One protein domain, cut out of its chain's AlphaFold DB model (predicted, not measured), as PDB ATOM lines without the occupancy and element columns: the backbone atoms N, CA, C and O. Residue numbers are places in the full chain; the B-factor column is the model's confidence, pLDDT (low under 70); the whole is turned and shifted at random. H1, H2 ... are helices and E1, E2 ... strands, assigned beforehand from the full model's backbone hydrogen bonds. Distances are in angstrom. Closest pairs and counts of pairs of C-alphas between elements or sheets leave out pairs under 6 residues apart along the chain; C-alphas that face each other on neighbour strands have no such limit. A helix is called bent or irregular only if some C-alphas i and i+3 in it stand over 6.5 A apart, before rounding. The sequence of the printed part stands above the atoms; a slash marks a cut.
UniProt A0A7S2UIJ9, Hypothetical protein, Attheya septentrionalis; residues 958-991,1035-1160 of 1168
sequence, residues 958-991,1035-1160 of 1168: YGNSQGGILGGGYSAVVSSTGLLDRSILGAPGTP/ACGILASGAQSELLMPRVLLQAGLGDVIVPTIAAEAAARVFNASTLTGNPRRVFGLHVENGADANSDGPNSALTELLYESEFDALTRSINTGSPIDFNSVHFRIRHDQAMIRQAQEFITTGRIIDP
ATOM      1  N   TYR A 958      -8.447  24.728 -25.522       98.31
ATOM      2  CA  TYR A 958      -9.071  26.032 -25.735       98.31
ATOM      3  C   TYR A 958      -8.558  26.631 -27.043       98.31
ATOM      4  O   TYR A 958      -7.369  26.897 -27.196       98.31
ATOM      5  N   GLY A 959      -9.453  26.855 -28.002       97.81
ATOM      6  CA  GLY A 959      -9.125  27.516 -29.262       97.81
ATOM      7  C   GLY A 959     -10.061  28.680 -29.551       97.81
ATOM      8  O   GLY A 959     -11.254  28.602 -29.257       97.81
ATOM      9  N   ASN A 960      -9.524  29.745 -30.151       96.31
ATOM     10  CA  ASN A 960     -10.292  30.934 -30.528       96.31
ATOM     11  C   ASN A 960     -10.310  31.150 -32.044       96.31
ATOM     12  O   ASN A 960      -9.316  30.890 -32.722       96.31
ATOM     13  N   SER A 961     -11.412  31.681 -32.585       96.06
ATOM     14  CA  SER A 961     -11.562  31.959 -34.023       96.06
ATOM     15  C   SER A 961     -11.378  30.676 -34.853       96.06
ATOM     16  O   SER A 961     -12.040  29.676 -34.577       96.06
ATOM     17  N   GLN A 962     -10.432  30.632 -35.802       95.06
ATOM     18  CA  GLN A 962     -10.012  29.389 -36.472       95.06
ATOM     19  C   GLN A 962      -9.691  28.256 -35.481       95.06
ATOM     20  O   GLN A 962     -10.018  27.103 -35.748       95.06
ATOM     21  N   GLY A 963      -9.104  28.567 -34.323       96.81
ATOM     22  CA  GLY A 963      -8.863  27.601 -33.257       96.81
ATOM     23  C   GLY A 963     -10.145  27.028 -32.651       96.81
ATOM     24  O   GLY A 963     -10.137  25.874 -32.248       96.81
ATOM     25  N   GLY A 964     -11.250  27.778 -32.632       96.62
ATOM     26  CA  GLY A 964     -12.574  27.280 -32.241       96.62
ATOM     27  C   GLY A 964     -13.268  26.492 -33.361       96.62
ATOM     28  O   GLY A 964     -13.920  25.488 -33.088       96.62
ATOM     29  N   ILE A 965     -13.080  26.901 -34.622       96.12
ATOM     30  CA  ILE A 965     -13.597  26.216 -35.824       96.12
ATOM     31  C   ILE A 965     -12.936  24.832 -35.982       96.12
ATOM     32  O   ILE A 965     -13.593  23.798 -35.855       96.12
ATOM     33  N   LEU A 966     -11.610  24.802 -36.173       96.50
ATOM     34  CA  LEU A 966     -10.822  23.567 -36.278       96.50
ATOM     35  C   LEU A 966     -10.812  22.782 -34.965       96.50
ATOM     36  O   LEU A 966     -10.792  21.554 -34.987       96.50
ATOM     37  N   GLY A 967     -10.840  23.480 -33.825       95.94
ATOM     38  CA  GLY A 967     -10.905  22.877 -32.497       95.94
ATOM     39  C   GLY A 967     -12.144  22.019 -32.292       95.94
ATOM     40  O   GLY A 967     -12.063  21.007 -31.599       95.94
ATOM     41  N   GLY A 968     -13.265  22.358 -32.935       93.69
ATOM     42  CA  GLY A 968     -14.474  21.544 -32.890       93.69
ATOM     43  C   GLY A 968     -14.282  20.169 -33.540       93.69
ATOM     44  O   GLY A 968     -14.541  19.145 -32.906       93.69
ATOM     45  N   GLY A 969     -13.770  20.134 -34.776       92.94
ATOM     46  CA  GLY A 969     -13.450  18.881 -35.473       92.94
ATOM     47  C   GLY A 969     -12.342  18.093 -34.770       92.94
ATOM     48  O   GLY A 969     -12.486  16.897 -34.525       92.94
ATOM     49  N   TYR A 970     -11.281  18.781 -34.344       95.12
ATOM     50  CA  TYR A 970     -10.174  18.200 -33.584       95.12
ATOM     51  C   TYR A 970     -10.660  17.511 -32.302       95.12
ATOM     52  O   TYR A 970     -10.369  16.334 -32.086       95.12
ATOM     53  N   SER A 971     -11.476  18.201 -31.496       93.56
ATOM     54  CA  SER A 971     -12.036  17.652 -30.253       93.56
ATOM     55  C   SER A 971     -12.847  16.379 -30.507       93.56
ATOM     56  O   SER A 971     -12.727  15.429 -29.743       93.56
ATOM     57  N   ALA A 972     -13.632  16.338 -31.589       90.75
ATOM     58  CA  ALA A 972     -14.450  15.185 -31.972       90.75
ATOM     59  C   ALA A 972     -13.643  13.988 -32.513       90.75
ATOM     60  O   ALA A 972     -14.062  12.842 -32.368       90.75
ATOM     61  N   VAL A 973     -12.479  14.228 -33.127       91.12
ATOM     62  CA  VAL A 973     -11.550  13.157 -33.529       91.12
ATOM     63  C   VAL A 973     -10.855  12.572 -32.303       91.12
ATOM     64  O   VAL A 973     -10.803  11.351 -32.151       91.12
ATOM     65  N   VAL A 974     -10.323  13.434 -31.432       90.62
ATOM     66  CA  VAL A 974      -9.505  13.051 -30.269       90.62
ATOM     67  C   VAL A 974     -10.325  12.414 -29.153       90.62
ATOM     68  O   VAL A 974      -9.801  11.580 -28.425       90.62
ATOM     69  N   SER A 975     -11.601  12.765 -29.005       83.56
ATOM     70  CA  SER A 975     -12.401  12.390 -27.836       83.56
ATOM     71  C   SER A 975     -12.421  10.889 -27.519       83.56
ATOM     72  O   SER A 975     -12.354  10.505 -26.350       83.56
ATOM     73  N   SER A 976     -12.423  10.023 -28.538       81.50
ATOM     74  CA  SER A 976     -12.431   8.569 -28.341       81.50
ATOM     75  C   SER A 976     -11.090   7.973 -27.887       81.50
ATOM     76  O   SER A 976     -11.029   6.764 -27.685       81.50
ATOM     77  N   THR A 977     -10.020   8.766 -27.742       89.19
ATOM     78  CA  THR A 977      -8.735   8.309 -27.173       89.19
ATOM     79  C   THR A 977      -8.665   8.483 -25.653       89.19
ATOM     80  O   THR A 977      -7.733   7.995 -25.022       89.19
ATOM     81  N   GLY A 978      -9.617   9.207 -25.048       87.44
ATOM     82  CA  GLY A 978      -9.612   9.517 -23.613       87.44
ATOM     83  C   GLY A 978      -8.508  10.488 -23.165       87.44
ATOM     84  O   GLY A 978      -8.365  10.730 -21.965       87.44
ATOM     85  N   LEU A 979      -7.730  11.059 -24.098       89.69
ATOM     86  CA  LEU A 979      -6.681  12.031 -23.773       89.69
ATOM     87  C   LEU A 979      -7.236  13.403 -23.371       89.69
ATOM     88  O   LEU A 979      -6.636  14.050 -22.519       89.69
ATOM     89  N   LEU A 980      -8.368  13.816 -23.949       92.25
ATOM     90  CA  LEU A 980      -8.961  15.147 -23.798       92.25
ATOM     91  C   LEU A 980     -10.230  15.106 -22.930       92.25
ATOM     92  O   LEU A 980     -11.227  14.506 -23.330       92.25
ATOM     93  N   ASP A 981     -10.230  15.791 -21.784       93.44
ATOM     94  CA  ASP A 981     -11.377  15.810 -20.862       93.44
ATOM     95  C   ASP A 981     -12.438  16.855 -21.247       93.44
ATOM     96  O   ASP A 981     -13.642  16.661 -21.033       93.44
ATOM     97  N   ARG A 982     -11.992  18.022 -21.737       95.44
ATOM     98  CA  ARG A 982     -12.829  19.220 -21.935       95.44
ATOM     99  C   ARG A 982     -12.357  20.046 -23.129       95.44
ATOM    100  O   ARG A 982     -11.167  20.083 -23.426       95.44
ATOM    101  N   SER A 983     -13.280  20.759 -23.766       97.38
ATOM    102  CA  SER A 983     -12.986  21.647 -24.896       97.38
ATOM    103  C   SER A 983     -13.709  22.989 -24.765       97.38
ATOM    104  O   SER A 983     -14.903  23.025 -24.470       97.38
ATOM    105  N   ILE A 984     -12.991  24.093 -24.977       98.50
ATOM    106  CA  ILE A 984     -13.535  25.450 -25.087       98.50
ATOM    107  C   ILE A 984     -13.338  25.939 -26.520       98.50
ATOM    108  O   ILE A 984     -12.217  25.981 -27.034       98.50
ATOM    109  N   LEU A 985     -14.436  26.344 -27.150       98.50
ATOM    110  CA  LEU A 985     -14.482  26.833 -28.521       98.50
ATOM    111  C   LEU A 985     -14.936  28.303 -28.484       98.50
ATOM    112  O   LEU A 985     -16.129  28.593 -28.368       98.50
ATOM    113  N   GLY A 986     -13.979  29.233 -28.514       97.75
ATOM    114  CA  GLY A 986     -14.218  30.679 -28.446       97.75
ATOM    115  C   GLY A 986     -14.347  31.315 -29.832       97.75
ATOM    116  O   GLY A 986     -13.539  31.043 -30.720       97.75
ATOM    117  N   ALA A 987     -15.378  32.137 -30.039       97.19
ATOM    118  CA  ALA A 987     -15.806  32.619 -31.360       97.19
ATOM    119  C   ALA A 987     -15.766  31.517 -32.456       97.19
ATOM    120  O   ALA A 987     -15.060  31.674 -33.457       97.19
ATOM    121  N   PRO A 988     -16.443  30.366 -32.252       97.38
ATOM    122  CA  PRO A 988     -16.349  29.216 -33.142       97.38
ATOM    123  C   PRO A 988     -17.333  29.315 -34.309       97.38
ATOM    124  O   PRO A 988     -18.260  30.123 -34.304       97.38
ATOM    125  N   GLY A 989     -17.189  28.432 -35.291       95.06
ATOM    126  CA  GLY A 989     -18.125  28.342 -36.404       95.06
ATOM    127  C   GLY A 989     -17.997  27.041 -37.184       95.06
ATOM    128  O   GLY A 989     -16.959  26.394 -37.140       95.06
ATOM    129  N   THR A 990     -19.064  26.657 -37.879       94.75
ATOM    130  CA  THR A 990     -19.094  25.583 -38.884       94.75
ATOM    131  C   THR A 990     -20.391  25.728 -39.704       94.75
ATOM    132  O   THR A 990     -21.359  26.279 -39.169       94.75
ATOM    133  N   PRO A 991     -20.483  25.278 -40.969       95.12
ATOM    134  CA  PRO A 991     -19.391  24.892 -41.870       95.12
ATOM    135  C   PRO A 991     -18.527  26.097 -42.293       95.12
ATOM    136  O   PRO A 991     -19.007  27.236 -42.294       95.12
ATOM    137  N   ALA A1035     -16.261  20.009 -37.362       91.00
ATOM    138  CA  ALA A1035     -17.255  19.415 -36.478       91.00
ATOM    139  C   ALA A1035     -18.509  18.951 -37.244       91.00
ATOM    140  O   ALA A1035     -19.041  17.889 -36.935       91.00
ATOM    141  N   CYS A1036     -18.976  19.707 -38.249       90.69
ATOM    142  CA  CYS A1036     -20.228  19.408 -38.948       90.69
ATOM    143  C   CYS A1036     -20.246  18.073 -39.700       90.69
ATOM    144  O   CYS A1036     -21.296  17.432 -39.732       90.69
ATOM    145  N   GLY A1037     -19.116  17.647 -40.274       90.75
ATOM    146  CA  GLY A1037     -18.999  16.350 -40.940       90.75
ATOM    147  C   GLY A1037     -18.717  15.222 -39.951       90.75
ATOM    148  O   GLY A1037     -19.433  14.223 -39.930       90.75
ATOM    149  N   ILE A1038     -17.731  15.407 -39.066       88.38
ATOM    150  CA  ILE A1038     -17.327  14.388 -38.081       88.38
ATOM    151  C   ILE A1038     -18.483  14.016 -37.133       88.38
ATOM    152  O   ILE A1038     -18.680  12.839 -36.834       88.38
ATOM    153  N   LEU A1039     -19.271  15.001 -36.686       87.31
ATOM    154  CA  LEU A1039     -20.401  14.829 -35.765       87.31
ATOM    155  C   LEU A1039     -21.769  14.895 -36.469       87.31
ATOM    156  O   LEU A1039     -22.774  15.217 -35.829       87.31
ATOM    157  N   ALA A1040     -21.842  14.609 -37.774       83.25
ATOM    158  CA  ALA A1040     -23.110  14.687 -38.497       83.25
ATOM    159  C   ALA A1040     -24.165  13.702 -37.950       83.25
ATOM    160  O   ALA A1040     -23.832  12.655 -37.386       83.25
ATOM    161  N   SER A1041     -25.449  14.043 -38.108       65.56
ATOM    162  CA  SER A1041     -26.575  13.405 -37.407       65.56
ATOM    163  C   SER A1041     -26.555  11.870 -37.484       65.56
ATOM    164  O   SER A1041     -26.840  11.285 -38.528       65.56
ATOM    165  N   GLY A1042     -26.245  11.228 -36.353       57.03
ATOM    166  CA  GLY A1042     -26.095   9.772 -36.210       57.03
ATOM    167  C   GLY A1042     -24.707   9.327 -35.726       57.03
ATOM    168  O   GLY A1042     -24.620   8.372 -34.964       57.03
ATOM    169  N   ALA A1043     -23.637  10.053 -36.070       58.81
ATOM    170  CA  ALA A1043     -22.270   9.723 -35.644       58.81
ATOM    171  C   ALA A1043     -22.030   9.956 -34.138       58.81
ATOM    172  O   ALA A1043     -21.251   9.251 -33.501       58.81
ATOM    173  N   GLN A1044     -22.731  10.932 -33.553       59.31
ATOM    174  CA  GLN A1044     -22.545  11.381 -32.165       59.31
ATOM    175  C   GLN A1044     -22.747  10.267 -31.125       59.31
ATOM    176  O   GLN A1044     -22.094  10.278 -30.090       59.31
ATOM    177  N   SER A1045     -23.612   9.281 -31.390       52.81
ATOM    178  CA  SER A1045     -23.840   8.147 -30.479       52.81
ATOM    179  C   SER A1045     -22.714   7.106 -30.462       52.81
ATOM    180  O   SER A1045     -22.697   6.262 -29.569       52.81
ATOM    181  N   GLU A1046     -21.780   7.150 -31.417       56.47
ATOM    182  CA  GLU A1046     -20.588   6.288 -31.438       56.47
ATOM    183  C   GLU A1046     -19.356   6.950 -30.801       56.47
ATOM    184  O   GLU A1046     -18.346   6.288 -30.558       56.47
ATOM    185  N   LEU A1047     -19.424   8.257 -30.531       65.19
ATOM    186  CA  LEU A1047     -18.308   9.053 -30.038       65.19
ATOM    187  C   LEU A1047     -18.554   9.447 -28.581       65.19
ATOM    188  O   LEU A1047     -19.417  10.265 -28.270       65.19
ATOM    189  N   LEU A1048     -17.744   8.899 -27.672       73.69
ATOM    190  CA  LEU A1048     -17.561   9.500 -26.351       73.69
ATOM    191  C   LEU A1048     -17.019  10.914 -26.573       73.69
ATOM    192  O   LEU A1048     -16.000  11.049 -27.243       73.69
ATOM    193  N   MET A1049     -17.690  11.944 -26.059       84.38
ATOM    194  CA  MET A1049     -17.304  13.350 -26.240       84.38
ATOM    195  C   MET A1049     -16.789  13.956 -24.926       84.38
ATOM    196  O   MET A1049     -17.340  13.631 -23.869       84.38
ATOM    197  N   PRO A1050     -15.787  14.861 -24.958       89.50
ATOM    198  CA  PRO A1050     -15.466  15.709 -23.813       89.50
ATOM    199  C   PRO A1050     -16.659  16.607 -23.466       89.50
ATOM    200  O   PRO A1050     -17.560  16.809 -24.284       89.50
ATOM    201  N   ARG A1051     -16.634  17.237 -22.287       94.19
ATOM    202  CA  ARG A1051     -17.543  18.369 -22.033       94.19
ATOM    203  C   ARG A1051     -17.124  19.549 -22.921       94.19
ATOM    204  O   ARG A1051     -15.926  19.812 -23.049       94.19
ATOM    205  N   VAL A1052     -18.078  20.262 -23.522       96.56
ATOM    206  CA  VAL A1052     -17.812  21.333 -24.507       96.56
ATOM    207  C   VAL A1052     -18.448  22.656 -24.086       96.56
ATOM    208  O   VAL A1052     -19.644  22.727 -23.811       96.56
ATOM    209  N   LEU A1053     -17.663  23.731 -24.098       98.44
ATOM    210  CA  LEU A1053     -18.132  25.095 -23.876       98.44
ATOM    211  C   LEU A1053     -17.905  25.941 -25.135       98.44
ATOM    212  O   LEU A1053     -16.767  26.226 -25.500       98.44
ATOM    213  N   LEU A1054     -18.987  26.365 -25.785       98.62
ATOM    214  CA  LEU A1054     -18.964  27.312 -26.894       98.62
ATOM    215  C   LEU A1054     -19.263  28.723 -26.372       98.62
ATOM    216  O   LEU A1054     -20.277  28.942 -25.704       98.62
ATOM    217  N   GLN A1055     -18.406  29.686 -26.708       98.19
ATOM    218  CA  GLN A1055     -18.582  31.102 -26.365       98.19
ATOM    219  C   GLN A1055     -18.656  31.929 -27.651       98.19
ATOM    220  O   GLN A1055     -17.725  31.893 -28.458       98.19
ATOM    221  N   ALA A1056     -19.743  32.680 -27.853       97.62
ATOM    222  CA  ALA A1056     -19.965  33.477 -29.063       97.62
ATOM    223  C   ALA A1056     -20.404  34.925 -28.766       97.62
ATOM    224  O   ALA A1056     -20.939  35.229 -27.702       97.62
ATOM    225  N   GLY A1057     -20.158  35.837 -29.712       95.69
ATOM    226  CA  GLY A1057     -20.558  37.241 -29.619       95.69
ATOM    227  C   GLY A1057     -21.602  37.582 -30.674       95.69
ATOM    228  O   GLY A1057     -21.377  37.369 -31.866       95.69
ATOM    229  N   LEU A1058     -22.741  38.128 -30.260       90.62
ATOM    230  CA  LEU A1058     -23.711  38.739 -31.164       90.62
ATOM    231  C   LEU A1058     -23.156  40.091 -31.616       90.62
ATOM    232  O   LEU A1058     -22.772  40.919 -30.791       90.62
ATOM    233  N   GLY A1059     -23.072  40.276 -32.934       89.50
ATOM    234  CA  GLY A1059     -22.355  41.392 -33.556       89.50
ATOM    235  C   GLY A1059     -20.942  41.039 -34.035       89.50
ATOM    236  O   GLY A1059     -20.265  41.918 -34.560       89.50
ATOM    237  N   ASP A1060     -20.487  39.786 -33.893       95.19
ATOM    238  CA  ASP A1060     -19.223  39.328 -34.485       95.19
ATOM    239  C   ASP A1060     -19.298  39.356 -36.027       95.19
ATOM    240  O   ASP A1060     -20.200  38.775 -36.635       95.19
ATOM    241  N   VAL A1061     -18.349  40.072 -36.636       93.25
ATOM    242  CA  VAL A1061     -18.209  40.299 -38.088       93.25
ATOM    243  C   VAL A1061     -17.027  39.539 -38.708       93.25
ATOM    244  O   VAL A1061     -16.779  39.649 -39.906       93.25
ATOM    245  N   ILE A1062     -16.290  38.769 -37.903       94.62
ATOM    246  CA  ILE A1062     -15.154  37.940 -38.327       94.62
ATOM    247  C   ILE A1062     -15.558  36.464 -38.330       94.62
ATOM    248  O   ILE A1062     -15.307  35.763 -39.309       94.62
ATOM    249  N   VAL A1063     -16.242  35.998 -37.281       95.56
ATOM    250  CA  VAL A1063     -16.898  34.684 -37.251       95.56
ATOM    251  C   VAL A1063     -18.375  34.904 -36.920       95.56
ATOM    252  O   VAL A1063     -18.710  35.181 -35.769       95.56
ATOM    253  N   PRO A1064     -19.287  34.817 -37.906       90.44
ATOM    254  CA  PRO A1064     -20.678  35.205 -37.709       90.44
ATOM    255  C   PRO A1064     -21.352  34.266 -36.702       90.44
ATOM    256  O   PRO A1064     -21.300  33.044 -36.856       90.44
ATOM    257  N   THR A1065     -22.044  34.824 -35.703       91.62
ATOM    258  CA  THR A1065     -22.605  34.085 -34.548       91.62
ATOM    259  C   THR A1065     -23.477  32.886 -34.947       91.62
ATOM    260  O   THR A1065     -23.553  31.888 -34.238       91.62
ATOM    261  N   ILE A1066     -24.098  32.940 -36.124       90.00
ATOM    262  CA  ILE A1066     -24.909  31.858 -36.690       90.00
ATOM    263  C   ILE A1066     -24.130  30.570 -36.996       90.00
ATOM    264  O   ILE A1066     -24.684  29.475 -36.902       90.00
ATOM    265  N   ALA A1067     -22.841  30.679 -37.318       94.62
ATOM    266  CA  ALA A1067     -21.967  29.525 -37.464       94.62
ATOM    267  C   ALA A1067     -21.624  28.921 -36.089       94.62
ATOM    268  O   ALA A1067     -21.480  27.703 -35.980       94.62
ATOM    269  N   ALA A1068     -21.558  29.741 -35.031       95.88
ATOM    270  CA  ALA A1068     -21.426  29.265 -33.653       95.88
ATOM    271  C   ALA A1068     -22.700  28.543 -33.180       95.88
ATOM    272  O   ALA A1068     -22.605  27.507 -32.526       95.88
ATOM    273  N   GLU A1069     -23.894  29.019 -33.564       93.38
ATOM    274  CA  GLU A1069     -25.139  28.271 -33.338       93.38
ATOM    275  C   GLU A1069     -25.145  26.921 -34.066       93.38
ATOM    276  O   GLU A1069     -25.598  25.918 -33.519       93.38
ATOM    277  N   ALA A1070     -24.681  26.890 -35.321       93.75
ATOM    278  CA  ALA A1070     -24.598  25.661 -36.097       93.75
ATOM    279  C   ALA A1070     -23.621  24.677 -35.436       93.75
ATOM    280  O   ALA A1070     -23.970  23.512 -35.263       93.75
ATOM    281  N   ALA A1071     -22.470  25.152 -34.949       94.94
ATOM    282  CA  ALA A1071     -21.560  24.356 -34.127       94.94
ATOM    283  C   ALA A1071     -22.237  23.867 -32.830       94.94
ATOM    284  O   ALA A1071     -22.133  22.696 -32.484       94.94
ATOM    285  N   ALA A1072     -23.006  24.710 -32.140       95.38
ATOM    286  CA  ALA A1072     -23.749  24.302 -30.950       95.38
ATOM    287  C   ALA A1072     -24.789  23.202 -31.252       95.38
ATOM    288  O   ALA A1072     -24.901  22.243 -30.489       95.38
ATOM    289  N   ARG A1073     -25.488  23.276 -32.396       92.56
ATOM    290  CA  ARG A1073     -26.404  22.219 -32.871       92.56
ATOM    291  C   ARG A1073     -25.652  20.927 -33.215       92.56
ATOM    292  O   ARG A1073     -26.150  19.841 -32.939       92.56
ATOM    293  N   VAL A1074     -24.439  21.039 -33.757       91.81
ATOM    294  CA  VAL A1074     -23.525  19.914 -34.030       91.81
ATOM    295  C   VAL A1074     -23.037  19.233 -32.740       91.81
ATOM    296  O   VAL A1074     -22.934  18.012 -32.707       91.81
ATOM    297  N   PHE A1075     -22.794  19.982 -31.660       91.69
ATOM    298  CA  PHE A1075     -22.398  19.440 -30.348       91.69
ATOM    299  C   PHE A1075     -23.574  19.006 -29.451       91.69
ATOM    300  O   PHE A1075     -23.347  18.664 -28.287       91.69
ATOM    301  N   ASN A1076     -24.813  19.047 -29.965       91.31
ATOM    302  CA  ASN A1076     -26.055  18.870 -29.200       91.31
ATOM    303  C   ASN A1076     -26.055  19.698 -27.895       91.31
ATOM    304  O   ASN A1076     -26.337  19.198 -26.806       91.31
ATOM    305  N   ALA A1077     -25.639  20.962 -28.006       94.38
ATOM    306  CA  ALA A1077     -25.442  21.856 -26.877       94.38
ATOM    307  C   ALA A1077     -26.744  22.514 -26.402       94.38
ATOM    308  O   ALA A1077     -27.676  22.749 -27.172       94.38
ATOM    309  N   SER A1078     -26.766  22.891 -25.128       95.88
ATOM    310  CA  SER A1078     -27.846  23.679 -24.538       95.88
ATOM    311  C   SER A1078     -27.450  25.147 -24.421       95.88
ATOM    312  O   SER A1078     -26.319  25.482 -24.071       95.88
ATOM    313  N   THR A1079     -28.392  26.048 -24.687       95.25
ATOM    314  CA  THR A1079     -28.285  27.431 -24.205       95.25
ATOM    315  C   THR A1079     -28.500  27.455 -22.696       95.25
ATOM    316  O   THR A1079     -29.306  26.685 -22.166       95.25
ATOM    317  N   LEU A1080     -27.786  28.330 -21.993       94.38
ATOM    318  CA  LEU A1080     -28.002  28.518 -20.559       94.38
ATOM    319  C   LEU A1080     -29.242  29.395 -20.309       94.38
ATOM    320  O   LEU A1080     -29.614  30.212 -21.154       94.38
ATOM    321  N   THR A1081     -29.907  29.223 -19.165       89.12
ATOM    322  CA  THR A1081     -31.161  29.921 -18.816       89.12
ATOM    323  C   THR A1081     -31.090  31.447 -18.987       89.12
ATOM    324  O   THR A1081     -32.081  32.043 -19.419       89.12
ATOM    325  N   GLY A1082     -29.943  32.067 -18.688       87.19
ATOM    326  CA  GLY A1082     -29.678  33.499 -18.847       87.19
ATOM    327  C   GLY A1082     -29.173  33.949 -20.226       87.19
ATOM    328  O   GLY A1082     -28.944  35.143 -20.393       87.19
ATOM    329  N   ASN A1083     -28.990  33.049 -21.203       86.38
ATOM    330  CA  ASN A1083     -28.530  33.402 -22.555       86.38
ATOM    331  C   ASN A1083     -29.454  34.473 -23.180       86.38
ATOM    332  O   ASN A1083     -30.677  34.309 -23.105       86.38
ATOM    333  N   PRO A1084     -28.923  35.537 -23.824       84.62
ATOM    334  CA  PRO A1084     -29.697  36.728 -24.202       84.62
ATOM    335  C   PRO A1084     -30.864  36.466 -25.164       84.62
ATOM    336  O   PRO A1084     -31.735  37.315 -25.321       84.62
ATOM    337  N   ARG A1085     -30.918  35.303 -25.818       79.75
ATOM    338  CA  ARG A1085     -32.031  34.886 -26.681       79.75
ATOM    339  C   ARG A1085     -32.204  33.370 -26.685       79.75
ATOM    340  O   ARG A1085     -31.321  32.619 -26.270       79.75
ATOM    341  N   ARG A1086     -33.338  32.907 -27.217       81.94
ATOM    342  CA  ARG A1086     -33.507  31.510 -27.642       81.94
ATOM    343  C   ARG A1086     -32.820  31.304 -28.993       81.94
ATOM    344  O   ARG A1086     -32.951  32.137 -29.885       81.94
ATOM    345  N   VAL A1087     -32.133  30.175 -29.139       83.56
ATOM    346  CA  VAL A1087     -31.498  29.738 -30.387       83.56
ATOM    347  C   VAL A1087     -32.288  28.559 -30.949       83.56
ATOM    348  O   VAL A1087     -32.668  27.654 -30.205       83.56
ATOM    349  N   PHE A1088     -32.557  28.554 -32.258       84.94
ATOM    350  CA  PHE A1088     -33.297  27.456 -32.878       84.94
ATOM    351  C   PHE A1088     -32.533  26.129 -32.746       84.94
ATOM    352  O   PHE A1088     -31.335  26.067 -33.020       84.94
ATOM    353  N   GLY A1089     -33.240  25.060 -32.372       85.00
ATOM    354  CA  GLY A1089     -32.692  23.702 -32.312       85.00
ATOM    355  C   GLY A1089     -31.783  23.400 -31.115       85.00
ATOM    356  O   GLY A1089     -31.268  22.290 -31.055       85.00
ATOM    357  N   LEU A1090     -31.594  24.337 -30.177       87.06
ATOM    358  CA  LEU A1090     -30.888  24.094 -28.913       87.06
ATOM    359  C   LEU A1090     -31.883  23.980 -27.753       87.06
ATOM    360  O   LEU A1090     -32.928  24.635 -27.745       87.06
ATOM    361  N   HIS A1091     -31.540  23.173 -26.751       90.19
ATOM    362  CA  HIS A1091     -32.284  23.125 -25.495       90.19
ATOM    363  C   HIS A1091     -31.939  24.328 -24.596       90.19
ATOM    364  O   HIS A1091     -31.042  25.123 -24.897       90.19
ATOM    365  N   VAL A1092     -32.680  24.486 -23.496       91.81
ATOM    366  CA  VAL A1092     -32.422  25.496 -22.461       91.81
ATOM    367  C   VAL A1092     -32.214  24.763 -21.144       91.81
ATOM    368  O   VAL A1092     -33.115  24.057 -20.694       91.81
ATOM    369  N   GLU A1093     -31.045  24.928 -20.535       94.25
ATOM    370  CA  GLU A1093     -30.681  24.284 -19.272       94.25
ATOM    371  C   GLU A1093     -30.113  25.289 -18.267       94.25
ATOM    372  O   GLU A1093     -29.625  26.363 -18.620       94.25
ATOM    373  N   ASN A1094     -30.153  24.932 -16.986       95.38
ATOM    374  CA  ASN A1094     -29.504  25.726 -15.950       95.38
ATOM    375  C   ASN A1094     -27.987  25.501 -15.974       95.38
ATOM    376  O   ASN A1094     -27.519  24.374 -16.141       95.38
ATOM    377  N   GLY A1095     -27.227  26.569 -15.727       95.69
ATOM    378  CA  GLY A1095     -25.815  26.440 -15.375       95.69
ATOM    379  C   GLY A1095     -25.608  25.719 -14.036       95.69
ATOM    380  O   GLY A1095     -26.545  25.501 -13.267       95.69
ATOM    381  N   ALA A1096     -24.355  25.365 -13.762       97.19
ATOM    382  CA  ALA A1096     -23.929  24.604 -12.595       97.19
ATOM    383  C   ALA A1096     -24.341  25.247 -11.258       97.19
ATOM    384  O   ALA A1096     -24.085  26.430 -11.014       97.19
ATOM    385  N   ASP A1097     -24.904  24.441 -10.359       94.88
ATOM    386  CA  ASP A1097     -25.405  24.849  -9.044       94.88
ATOM    387  C   ASP A1097     -24.732  24.026  -7.921       94.88
ATOM    388  O   ASP A1097     -23.552  23.682  -8.031       94.88
ATOM    389  N   ALA A1098     -25.428  23.753  -6.812       93.44
ATOM    390  CA  ALA A1098     -24.932  22.903  -5.726       93.44
ATOM    391  C   ALA A1098     -25.150  21.388  -5.948       93.44
ATOM    392  O   ALA A1098     -24.624  20.591  -5.175       93.44
ATOM    393  N   ASN A1099     -25.933  20.995  -6.959       93.62
ATOM    394  CA  ASN A1099     -26.383  19.618  -7.205       93.62
ATOM    395  C   ASN A1099     -26.035  19.111  -8.619       93.62
ATOM    396  O   ASN A1099     -26.102  17.910  -8.868       93.62
ATOM    397  N   SER A1100     -25.701  20.017  -9.540       95.31
ATOM    398  CA  SER A1100     -25.375  19.754 -10.938       95.31
ATOM    399  C   SER A1100     -24.149  20.556 -11.372       95.31
ATOM    400  O   SER A1100     -24.006  21.730 -11.026       95.31
ATOM    401  N   ASP A1101     -23.302  19.949 -12.202       95.94
ATOM    402  CA  ASP A1101     -22.184  20.627 -12.870       95.94
ATOM    403  C   ASP A1101     -22.615  21.364 -14.157       95.94
ATOM    404  O   ASP A1101     -21.780  21.900 -14.889       95.94
ATOM    405  N   GLY A1102     -23.918  21.415 -14.444       96.44
ATOM    406  CA  GLY A1102     -24.468  21.970 -15.682       96.44
ATOM    407  C   GLY A1102     -24.346  21.006 -16.875       96.44
ATOM    408  O   GLY A1102     -23.749  19.926 -16.745       96.44
ATOM    409  N   PRO A1103     -24.903  21.384 -18.041       95.81
ATOM    410  CA  PRO A1103     -24.963  20.541 -19.239       95.81
ATOM    411  C   PRO A1103     -23.586  20.036 -19.697       95.81
ATOM    412  O   PRO A1103     -22.552  20.623 -19.382       95.81
ATOM    413  N   ASN A1104     -23.562  18.939 -20.462       93.56
ATOM    414  CA  ASN A1104     -22.316  18.406 -21.036       93.56
ATOM    415  C   ASN A1104     -21.748  19.297 -22.148       93.56
ATOM    416  O   ASN A1104     -20.533  19.456 -22.234       93.56
ATOM    417  N   SER A1105     -22.626  19.887 -22.957       95.56
ATOM    418  CA  SER A1105     -22.290  20.814 -24.037       95.56
ATOM    419  C   SER A1105     -23.121  22.084 -23.869       95.56
ATOM    420  O   SER A1105     -24.341  21.984 -23.726       95.56
ATOM    421  N   ALA A1106     -22.510  23.269 -23.911       97.62
ATOM    422  CA  ALA A1106     -23.234  24.535 -23.764       97.62
ATOM    423  C   ALA A1106     -22.820  25.603 -24.779       97.62
ATOM    424  O   ALA A1106     -21.637  25.746 -25.074       97.62
ATOM    425  N   LEU A1107     -23.787  26.405 -25.236       98.00
ATOM    426  CA  LEU A1107     -23.546  27.679 -25.917       98.00
ATOM    427  C   LEU A1107     -23.865  28.834 -24.966       98.00
ATOM    428  O   LEU A1107     -24.933  28.860 -24.353       98.00
ATOM    429  N   THR A1108     -22.951  29.799 -24.885       97.31
ATOM    430  CA  THR A1108     -23.162  31.068 -24.183       97.31
ATOM    431  C   THR A1108     -22.860  32.238 -25.116       97.31
ATOM    432  O   THR A1108     -21.786  32.295 -25.718       97.31
ATOM    433  N   GLU A1109     -23.806  33.167 -25.241       95.44
ATOM    434  CA  GLU A1109     -23.702  34.346 -26.104       95.44
ATOM    435  C   GLU A1109     -23.583  35.646 -25.294       95.44
ATOM    436  O   GLU A1109     -24.323  35.850 -24.332       95.44
ATOM    437  N   LEU A1110     -22.708  36.562 -25.722       95.81
ATOM    438  CA  LEU A1110     -22.749  37.975 -25.314       95.81
ATOM    439  C   LEU A1110     -23.518  38.806 -26.346       95.81
ATOM    440  O   LEU A1110     -23.250  38.691 -27.542       95.81
ATOM    441  N   LEU A1111     -24.417  39.683 -25.894       92.25
ATOM    442  CA  LEU A1111     -25.107  40.658 -26.741       92.25
ATOM    443  C   LEU A1111     -24.417  42.020 -26.666       92.25
ATOM    444  O   LEU A1111     -24.656  42.765 -25.725       92.25
ATOM    445  N   TYR A1112     -23.607  42.356 -27.673       92.62
ATOM    446  CA  TYR A1112     -23.091  43.716 -27.867       92.62
ATOM    447  C   TYR A1112     -24.141  44.529 -28.626       92.62
ATOM    448  O   TYR A1112     -24.267  44.385 -29.845       92.62
ATOM    449  N   GLU A1113     -24.952  45.318 -27.915       88.94
ATOM    450  CA  GLU A1113     -26.201  45.852 -28.485       88.94
ATOM    451  C   GLU A1113     -25.940  46.742 -29.702       88.94
ATOM    452  O   GLU A1113     -26.544  46.545 -30.757       88.94
ATOM    453  N   SER A1114     -25.022  47.706 -29.586       88.19
ATOM    454  CA  SER A1114     -24.834  48.730 -30.621       88.19
ATOM    455  C   SER A1114     -24.278  48.152 -31.930       88.19
ATOM    456  O   SER A1114     -24.685  48.556 -33.023       88.19
ATOM    457  N   GLU A1115     -23.398  47.160 -31.811       93.19
ATOM    458  CA  GLU A1115     -22.711  46.467 -32.892       93.19
ATOM    459  C   GLU A1115     -23.607  45.418 -33.554       93.19
ATOM    460  O   GLU A1115     -23.632  45.331 -34.781       93.19
ATOM    461  N   PHE A1116     -24.397  44.671 -32.777       87.25
ATOM    462  CA  PHE A1116     -25.388  43.742 -33.320       87.25
ATOM    463  C   PHE A1116     -26.509  44.479 -34.067       87.25
ATOM    464  O   PHE A1116     -26.907  44.062 -35.156       87.25
ATOM    465  N   ASP A1117     -26.975  45.613 -33.536       81.00
ATOM    466  CA  ASP A1117     -27.997  46.455 -34.167       81.00
ATOM    467  C   ASP A1117     -27.439  47.150 -35.434       81.00
ATOM    468  O   ASP A1117     -28.160  47.338 -36.418       81.00
ATOM    469  N   ALA A1118     -26.136  47.477 -35.470       80.00
ATOM    470  CA  ALA A1118     -25.444  47.984 -36.662       80.00
ATOM    471  C   ALA A1118     -25.252  46.909 -37.746       80.00
ATOM    472  O   ALA A1118     -25.618  47.143 -38.897       80.00
ATOM    473  N   LEU A1119     -24.773  45.718 -37.377       83.12
ATOM    474  CA  LEU A1119     -24.647  44.567 -38.276       83.12
ATOM    475  C   LEU A1119     -26.006  44.181 -38.879       83.12
ATOM    476  O   LEU A1119     -26.134  44.013 -40.091       83.12
ATOM    477  N   THR A1120     -27.045  44.122 -38.042       74.62
ATOM    478  CA  THR A1120     -28.423  43.827 -38.460       74.62
ATOM    479  C   THR A1120     -28.964  44.886 -39.422       74.62
ATOM    480  O   THR A1120     -29.659  44.538 -40.377       74.62
ATOM    481  N   ARG A1121     -28.630  46.173 -39.234       68.25
ATOM    482  CA  ARG A1121     -28.928  47.213 -40.233       68.25
ATOM    483  C   ARG A1121     -28.214  46.935 -41.554       68.25
ATOM    484  O   ARG A1121     -28.911  46.821 -42.555       68.25
ATOM    485  N   SER A1122     -26.887  46.776 -41.554       70.88
ATOM    486  CA  SER A1122     -26.099  46.571 -42.780       70.88
ATOM    487  C   SER A1122     -26.579  45.370 -43.597       70.88
ATOM    488  O   SER A1122     -26.780  45.500 -44.803       70.88
ATOM    489  N   ILE A1123     -26.860  44.236 -42.940       71.00
ATOM    490  CA  ILE A1123     -27.434  43.039 -43.577       71.00
ATOM    491  C   ILE A1123     -28.796  43.356 -44.215       71.00
ATOM    492  O   ILE A1123     -29.004  43.071 -45.393       71.00
ATOM    493  N   ASN A1124     -29.716  43.983 -43.472       63.66
ATOM    494  CA  ASN A1124     -31.071  44.273 -43.960       63.66
ATOM    495  C   ASN A1124     -31.128  45.360 -45.049       63.66
ATOM    496  O   ASN A1124     -32.103  45.409 -45.797       63.66
ATOM    497  N   THR A1125     -30.127  46.242 -45.144       60.47
ATOM    498  CA  THR A1125     -30.052  47.304 -46.166       60.47
ATOM    499  C   THR A1125     -29.093  46.990 -47.314       60.47
ATOM    500  O   THR A1125     -28.905  47.843 -48.182       60.47
ATOM    501  N   GLY A1126     -28.444  45.818 -47.319       65.81
ATOM    502  CA  GLY A1126     -27.383  45.485 -48.280       65.81
ATOM    503  C   GLY A1126     -26.208  46.472 -48.253       65.81
ATOM    504  O   GLY A1126     -25.537  46.675 -49.263       65.81
ATOM    505  N   SER A1127     -26.004  47.156 -47.126       70.75
ATOM    506  CA  SER A1127     -24.923  48.128 -46.952       70.75
ATOM    507  C   SER A1127     -23.638  47.424 -46.506       70.75
ATOM    508  O   SER A1127     -23.722  46.353 -45.902       70.75
ATOM    509  N   PRO A1128     -22.450  48.006 -46.762       76.94
ATOM    510  CA  PRO A1128     -21.199  47.468 -46.241       76.94
ATOM    511  C   PRO A1128     -21.276  47.214 -44.731       76.94
ATOM    512  O   PRO A1128     -21.893  47.977 -43.980       76.94
ATOM    513  N   ILE A1129     -20.664  46.117 -44.295       81.38
ATOM    514  CA  ILE A1129     -20.524  45.792 -42.878       81.38
ATOM    515  C   ILE A1129     -19.271  46.513 -42.376       81.38
ATOM    516  O   ILE A1129     -18.168  46.251 -42.855       81.38
ATOM    517  N   ASP A1130     -19.440  47.432 -41.428       84.62
ATOM    518  CA  ASP A1130     -18.314  48.107 -40.782       84.62
ATOM    519  C   ASP A1130     -17.586  47.159 -39.814       84.62
ATOM    520  O   ASP A1130     -18.200  46.340 -39.122       84.62
ATOM    521  N   PHE A1131     -16.260  47.296 -39.731       90.19
ATOM    522  CA  PHE A1131     -15.453  46.553 -38.763       90.19
ATOM    523  C   PHE A1131     -15.814  46.935 -37.323       90.19
ATOM    524  O   PHE A1131     -15.919  48.115 -36.982       90.19
ATOM    525  N   ASN A1132     -15.909  45.934 -36.447       92.75
ATOM    526  CA  ASN A1132     -16.055  46.129 -35.012       92.75
ATOM    527  C   ASN A1132     -15.193  45.127 -34.221       92.75
ATOM    528  O   ASN A1132     -14.686  44.143 -34.756       92.75
ATOM    529  N   SER A1133     -15.038  45.370 -32.919       93.75
ATOM    530  CA  SER A1133     -14.149  44.597 -32.044       93.75
ATOM    531  C   SER A1133     -14.829  43.468 -31.253       93.75
ATOM    532  O   SER A1133     -14.222  42.955 -30.312       93.75
ATOM    533  N   VAL A1134     -16.068  43.057 -31.575       96.06
ATOM    534  CA  VAL A1134     -16.776  41.958 -30.869       96.06
ATOM    535  C   VAL A1134     -15.945  40.668 -30.859       96.06
ATOM    536  O   VAL A1134     -15.740  40.092 -29.789       96.06
ATOM    537  N   HIS A1135     -15.377  40.288 -32.010       95.94
ATOM    538  CA  HIS A1135     -14.563  39.076 -32.182       95.94
ATOM    539  C   HIS A1135     -13.376  38.960 -31.210       95.94
ATOM    540  O   HIS A1135     -12.941  37.868 -30.832       95.94
ATOM    541  N   PHE A1136     -12.832  40.105 -30.799       93.44
ATOM    542  CA  PHE A1136     -11.722  40.179 -29.859       93.44
ATOM    543  C   PHE A1136     -12.243  40.352 -28.430       93.44
ATOM    544  O   PHE A1136     -11.875  39.572 -27.558       93.44
ATOM    545  N   ARG A1137     -13.163  41.300 -28.188       94.19
ATOM    546  CA  ARG A1137     -13.688  41.611 -26.844       94.19
ATOM    547  C   ARG A1137     -14.253  40.399 -26.106       94.19
ATOM    548  O   ARG A1137     -14.047  40.323 -24.900       94.19
ATOM    549  N   ILE A1138     -14.889  39.453 -26.800       94.38
ATOM    550  CA  ILE A1138     -15.449  38.243 -26.182       94.38
ATOM    551  C   ILE A1138     -14.440  37.497 -25.293       94.38
ATOM    552  O   ILE A1138     -14.756  37.185 -24.147       94.38
ATOM    553  N   ARG A1139     -13.208  37.266 -25.772       92.81
ATOM    554  CA  ARG A1139     -12.192  36.480 -25.041       92.81
ATOM    555  C   ARG A1139     -11.540  37.251 -23.885       92.81
ATOM    556  O   ARG A1139     -10.901  36.650 -23.026       92.81
ATOM    557  N   HIS A1140     -11.747  38.570 -23.842       93.19
ATOM    558  CA  HIS A1140     -11.337  39.454 -22.747       93.19
ATOM    559  C   HIS A1140     -12.486  39.789 -21.775       93.19
ATOM    560  O   HIS A1140     -12.248  40.411 -20.732       93.19
ATOM    561  N   ASP A1141     -13.729  39.391 -22.082       94.75
ATOM    562  CA  ASP A1141     -14.879  39.676 -21.230       94.75
ATOM    563  C   ASP A1141     -14.768  38.933 -19.898       94.75
ATOM    564  O   ASP A1141     -14.552  37.722 -19.829       94.75
ATOM    565  N   GLN A1142     -14.951  39.670 -18.806       92.88
ATOM    566  CA  GLN A1142     -14.741  39.139 -17.464       92.88
ATOM    567  C   GLN A1142     -15.759  38.056 -17.082       92.88
ATOM    568  O   GLN A1142     -15.479  37.256 -16.191       92.88
ATOM    569  N   ALA A1143     -16.926  37.997 -17.727       94.31
ATOM    570  CA  ALA A1143     -17.897  36.935 -17.505       94.31
ATOM    571  C   ALA A1143     -17.512  35.654 -18.270       94.31
ATOM    572  O   ALA A1143     -17.536  34.572 -17.681       94.31
ATOM    573  N   MET A1144     -17.042  35.787 -19.517       95.75
ATOM    574  CA  MET A1144     -16.516  34.670 -20.321       95.75
ATOM    575  C   MET A1144     -15.239  34.068 -19.714       95.75
ATOM    576  O   MET A1144     -15.142  32.846 -19.591       95.75
ATOM    577  N   ILE A1145     -14.303  34.903 -19.242       95.88
ATOM    578  CA  ILE A1145     -13.082  34.452 -18.550       95.88
ATOM    579  C   ILE A1145     -13.424  33.680 -17.269       95.88
ATOM    580  O   ILE A1145     -12.856  32.615 -17.036       95.88
ATOM    581  N   ARG A1146     -14.368  34.161 -16.444       95.44
ATOM    582  CA  ARG A1146     -14.791  33.434 -15.230       95.44
ATOM    583  C   ARG A1146     -15.423  32.081 -15.556       95.44
ATOM    584  O   ARG A1146     -15.125  31.104 -14.875       95.44
ATOM    585  N   GLN A1147     -16.255  32.014 -16.596       97.50
ATOM    586  CA  GLN A1147     -16.861  30.761 -17.052       97.50
ATOM    587  C   GLN A1147     -15.792  29.766 -17.536       97.50
ATOM    588  O   GLN A1147     -15.806  28.609 -17.123       97.50
ATOM    589  N   ALA A1148     -14.817  30.227 -18.328       98.06
ATOM    590  CA  ALA A1148     -13.687  29.413 -18.773       98.06
ATOM    591  C   ALA A1148     -12.815  28.932 -17.595       98.06
ATOM    592  O   ALA A1148     -12.465  27.757 -17.530       98.06
ATOM    593  N   GLN A1149     -12.504  29.800 -16.625       97.38
ATOM    594  CA  GLN A1149     -11.715  29.442 -15.439       97.38
ATOM    595  C   GLN A1149     -12.384  28.363 -14.577       97.38
ATOM    596  O   GLN A1149     -11.724  27.389 -14.204       97.38
ATOM    597  N   GLU A1150     -13.679  28.508 -14.288       97.06
ATOM    598  CA  GLU A1150     -14.463  27.508 -13.553       97.06
ATOM    599  C   GLU A1150     -14.493  26.177 -14.323       97.06
ATOM    600  O   GLU A1150     -14.208  25.120 -13.756       97.06
ATOM    601  N   PHE A1151     -14.736  26.223 -15.636       98.12
ATOM    602  CA  PHE A1151     -14.814  25.039 -16.490       98.12
ATOM    603  C   PHE A1151     -13.471  24.295 -16.632       98.12
ATOM    604  O   PHE A1151     -13.433  23.068 -16.516       98.12
ATOM    605  N   ILE A1152     -12.345  25.004 -16.786       97.38
ATOM    606  CA  ILE A1152     -10.998  24.400 -16.792       97.38
ATOM    607  C   ILE A1152     -10.666  23.811 -15.411       97.38
ATOM    608  O   ILE A1152     -10.164  22.690 -15.314       97.38
ATOM    609  N   THR A1153     -10.988  24.513 -14.321       93.81
ATOM    610  CA  THR A1153     -10.613  24.076 -12.965       93.81
ATOM    611  C   THR A1153     -11.438  22.883 -12.474       93.81
ATOM    612  O   THR A1153     -10.877  21.971 -11.853       93.81
ATOM    613  N   THR A1154     -12.748  22.880 -12.756       94.44
ATOM    614  CA  THR A1154     -13.742  21.977 -12.139       94.44
ATOM    615  C   THR A1154     -14.515  21.107 -13.136       94.44
ATOM    616  O   THR A1154     -14.805  19.957 -12.826       94.44
ATOM    617  N   GLY A1155     -14.816  21.616 -14.338       95.69
ATOM    618  CA  GLY A1155     -15.705  20.982 -15.327       95.69
ATOM    619  C   GLY A1155     -17.152  21.483 -15.281       95.69
ATOM    620  O   GLY A1155     -17.970  21.098 -16.124       95.69
ATOM    621  N   ARG A1156     -17.457  22.370 -14.330       97.38
ATOM    622  CA  ARG A1156     -18.754  23.022 -14.158       97.38
ATOM    623  C   ARG A1156     -18.971  24.083 -15.233       97.38
ATOM    624  O   ARG A1156     -18.108  24.933 -15.443       97.38
ATOM    625  N   ILE A1157     -20.130  24.063 -15.889       98.12
ATOM    626  CA  ILE A1157     -20.557  25.136 -16.795       98.12
ATOM    627  C   ILE A1157     -21.497  26.060 -16.025       98.12
ATOM    628  O   ILE A1157     -22.700  25.821 -15.960       98.12
ATOM    629  N   ILE A1158     -20.951  27.108 -15.408       97.25
ATOM    630  CA  ILE A1158     -21.762  28.170 -14.791       97.25
ATOM    631  C   ILE A1158     -22.455  29.029 -15.855       97.25
ATOM    632  O   ILE A1158     -21.961  29.165 -16.974       97.25
ATOM    633  N   ASP A1159     -23.583  29.634 -15.481       96.56
ATOM    634  CA  ASP A1159     -24.289  30.638 -16.282       96.56
ATOM    635  C   ASP A1159     -23.773  32.044 -15.906       96.56
ATOM    636  O   ASP A1159     -24.039  32.518 -14.796       96.56
ATOM    637  N   PRO A1160     -22.990  32.707 -16.780       94.62
ATOM    638  CA  PRO A1160     -22.424  34.020 -16.497       94.62
ATOM    639  C   PRO A1160     -23.442  35.159 -16.653       94.62
ATOM    640  O   PRO A1160     -23.153  36.270 -16.214       94.62
TER     641      PRO A1160
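What this domain is: This is residues 958 to 991 and 1035 to 1160 of the 1168 residues of the protein "Hypothetical protein" of Attheya septentrionalis (UniProt A0A7S2UIJ9). A twisted parallel sheet forms the middle layer of this domain, with H1 and H4 packed over one face and H6 and H7 over the other. H2 packs on H1 and H4, while H5 lies past the ends of E3 and E6 and only grazes the sheet. The printed part has 160 residues with seven named helices and six named strands, in the order E1 H1 E2 H2 H3 E3 H4 E4 E5 E6 H5 H6 H7; the sheet runs E1 E2 E3 E6 E4 E5. The class is mixed, helices and strands, and the whole is compact, with a radius of gyration of the C-alphas of 15.3 A and spans of 47 by 35 by 25 A.

Where its parts are: The strands are E1, residues 958 to 960, from C-alpha 958 at (-9.071, 26.032, -25.735); E2, 982 to 986; E3, 1051 to 1058, 23.2 A long; E6, 1105 to 1111, 20.2 A; E4, 1078 to 1080; and E5, 1091 to 1093. The helices are H1, residues 962 to 977, 23.1 A; H4, 1065 to 1074, 14.2 A; H6, 1134 to 1140; H7, 1142 to 1153, 16.3 A, ending at C-alpha 1153 at (-10.613, 24.076, -12.965); H5, 1113 to 1125, 18.2 A; H2, 1035 to 1038; and H3, 1043 to 1046. H1 has a kink of 40 degrees near residue 969 and is only just irregular: C-alphas 973 and 976 are 7.0 A apart.

How they stand to each other: The sheet is twisted, its C-alphas up to 4.0 A off the best plane. Across the neighbour strands E1 and E2, N 986 and O 959 are within hydrogen-bond range at 2.9 A, as are N 985 and O 1053 across E2 and E3 at 2.9 A, N 1054 and O 1106 across E3 and E6 at 2.8 A, N 1107 and O 1078 across E6 and E4 at 2.9 A, and N 1079 and O 1091 across E4 and E5 at 2.8 A. Three layers, helices on both faces of the sheet, are made by H1 and H4 on one face and H6 and H7 on the other. H1 lies over E1 and E2 at a height over the sheet of 8.0 A, with Gly 964 and Leu 985 as the closest C-alphas of H1 and E2, 4.2 A. E1, H1, E2 is a strand-helix-strand unit, two parallel neighbours with a helix between, and its crossover is right-handed. H4 lies over E3 and E6 at 8.3 A; E3, H4, E4 is a split unit, with E6 between its strands, also right-handed. H7 lies over E2 and E3 at 9.8 A, and H6, at 6.1 A, is only just over none, with 2 of its C-alphas falling on E3. H2 touches H1, closest C-alphas Gly 969 and Ala 1035, 4.0 A, and H4, Cys 1036 and Val 1074, 5.9 A. H3 touches no helix and is not on the sheet. In H4, H5 and H7 every O i to N i+4 pair is within hydrogen-bond range; in H1 9 of 12 are, in H6 1 of 3, with 3 of 4 O i to N i+3 pairs, and H2 and H3 are too short for such a pair.

The domain as a whole: The two C-alphas farthest apart, those of Asn 1099 and Ser 1127, are 48.9 A apart. Residues 992 to 1034 are not printed, and C-alphas 991 and 1035 are 8.0 A apart across the cut. Of the links that are printed whole, E5 to E6 is long, with 11 residues. The mean pLDDT of the printed part is 90.0, with residues 1041 to 1047, 1121 and 1124 to 1126 under 70.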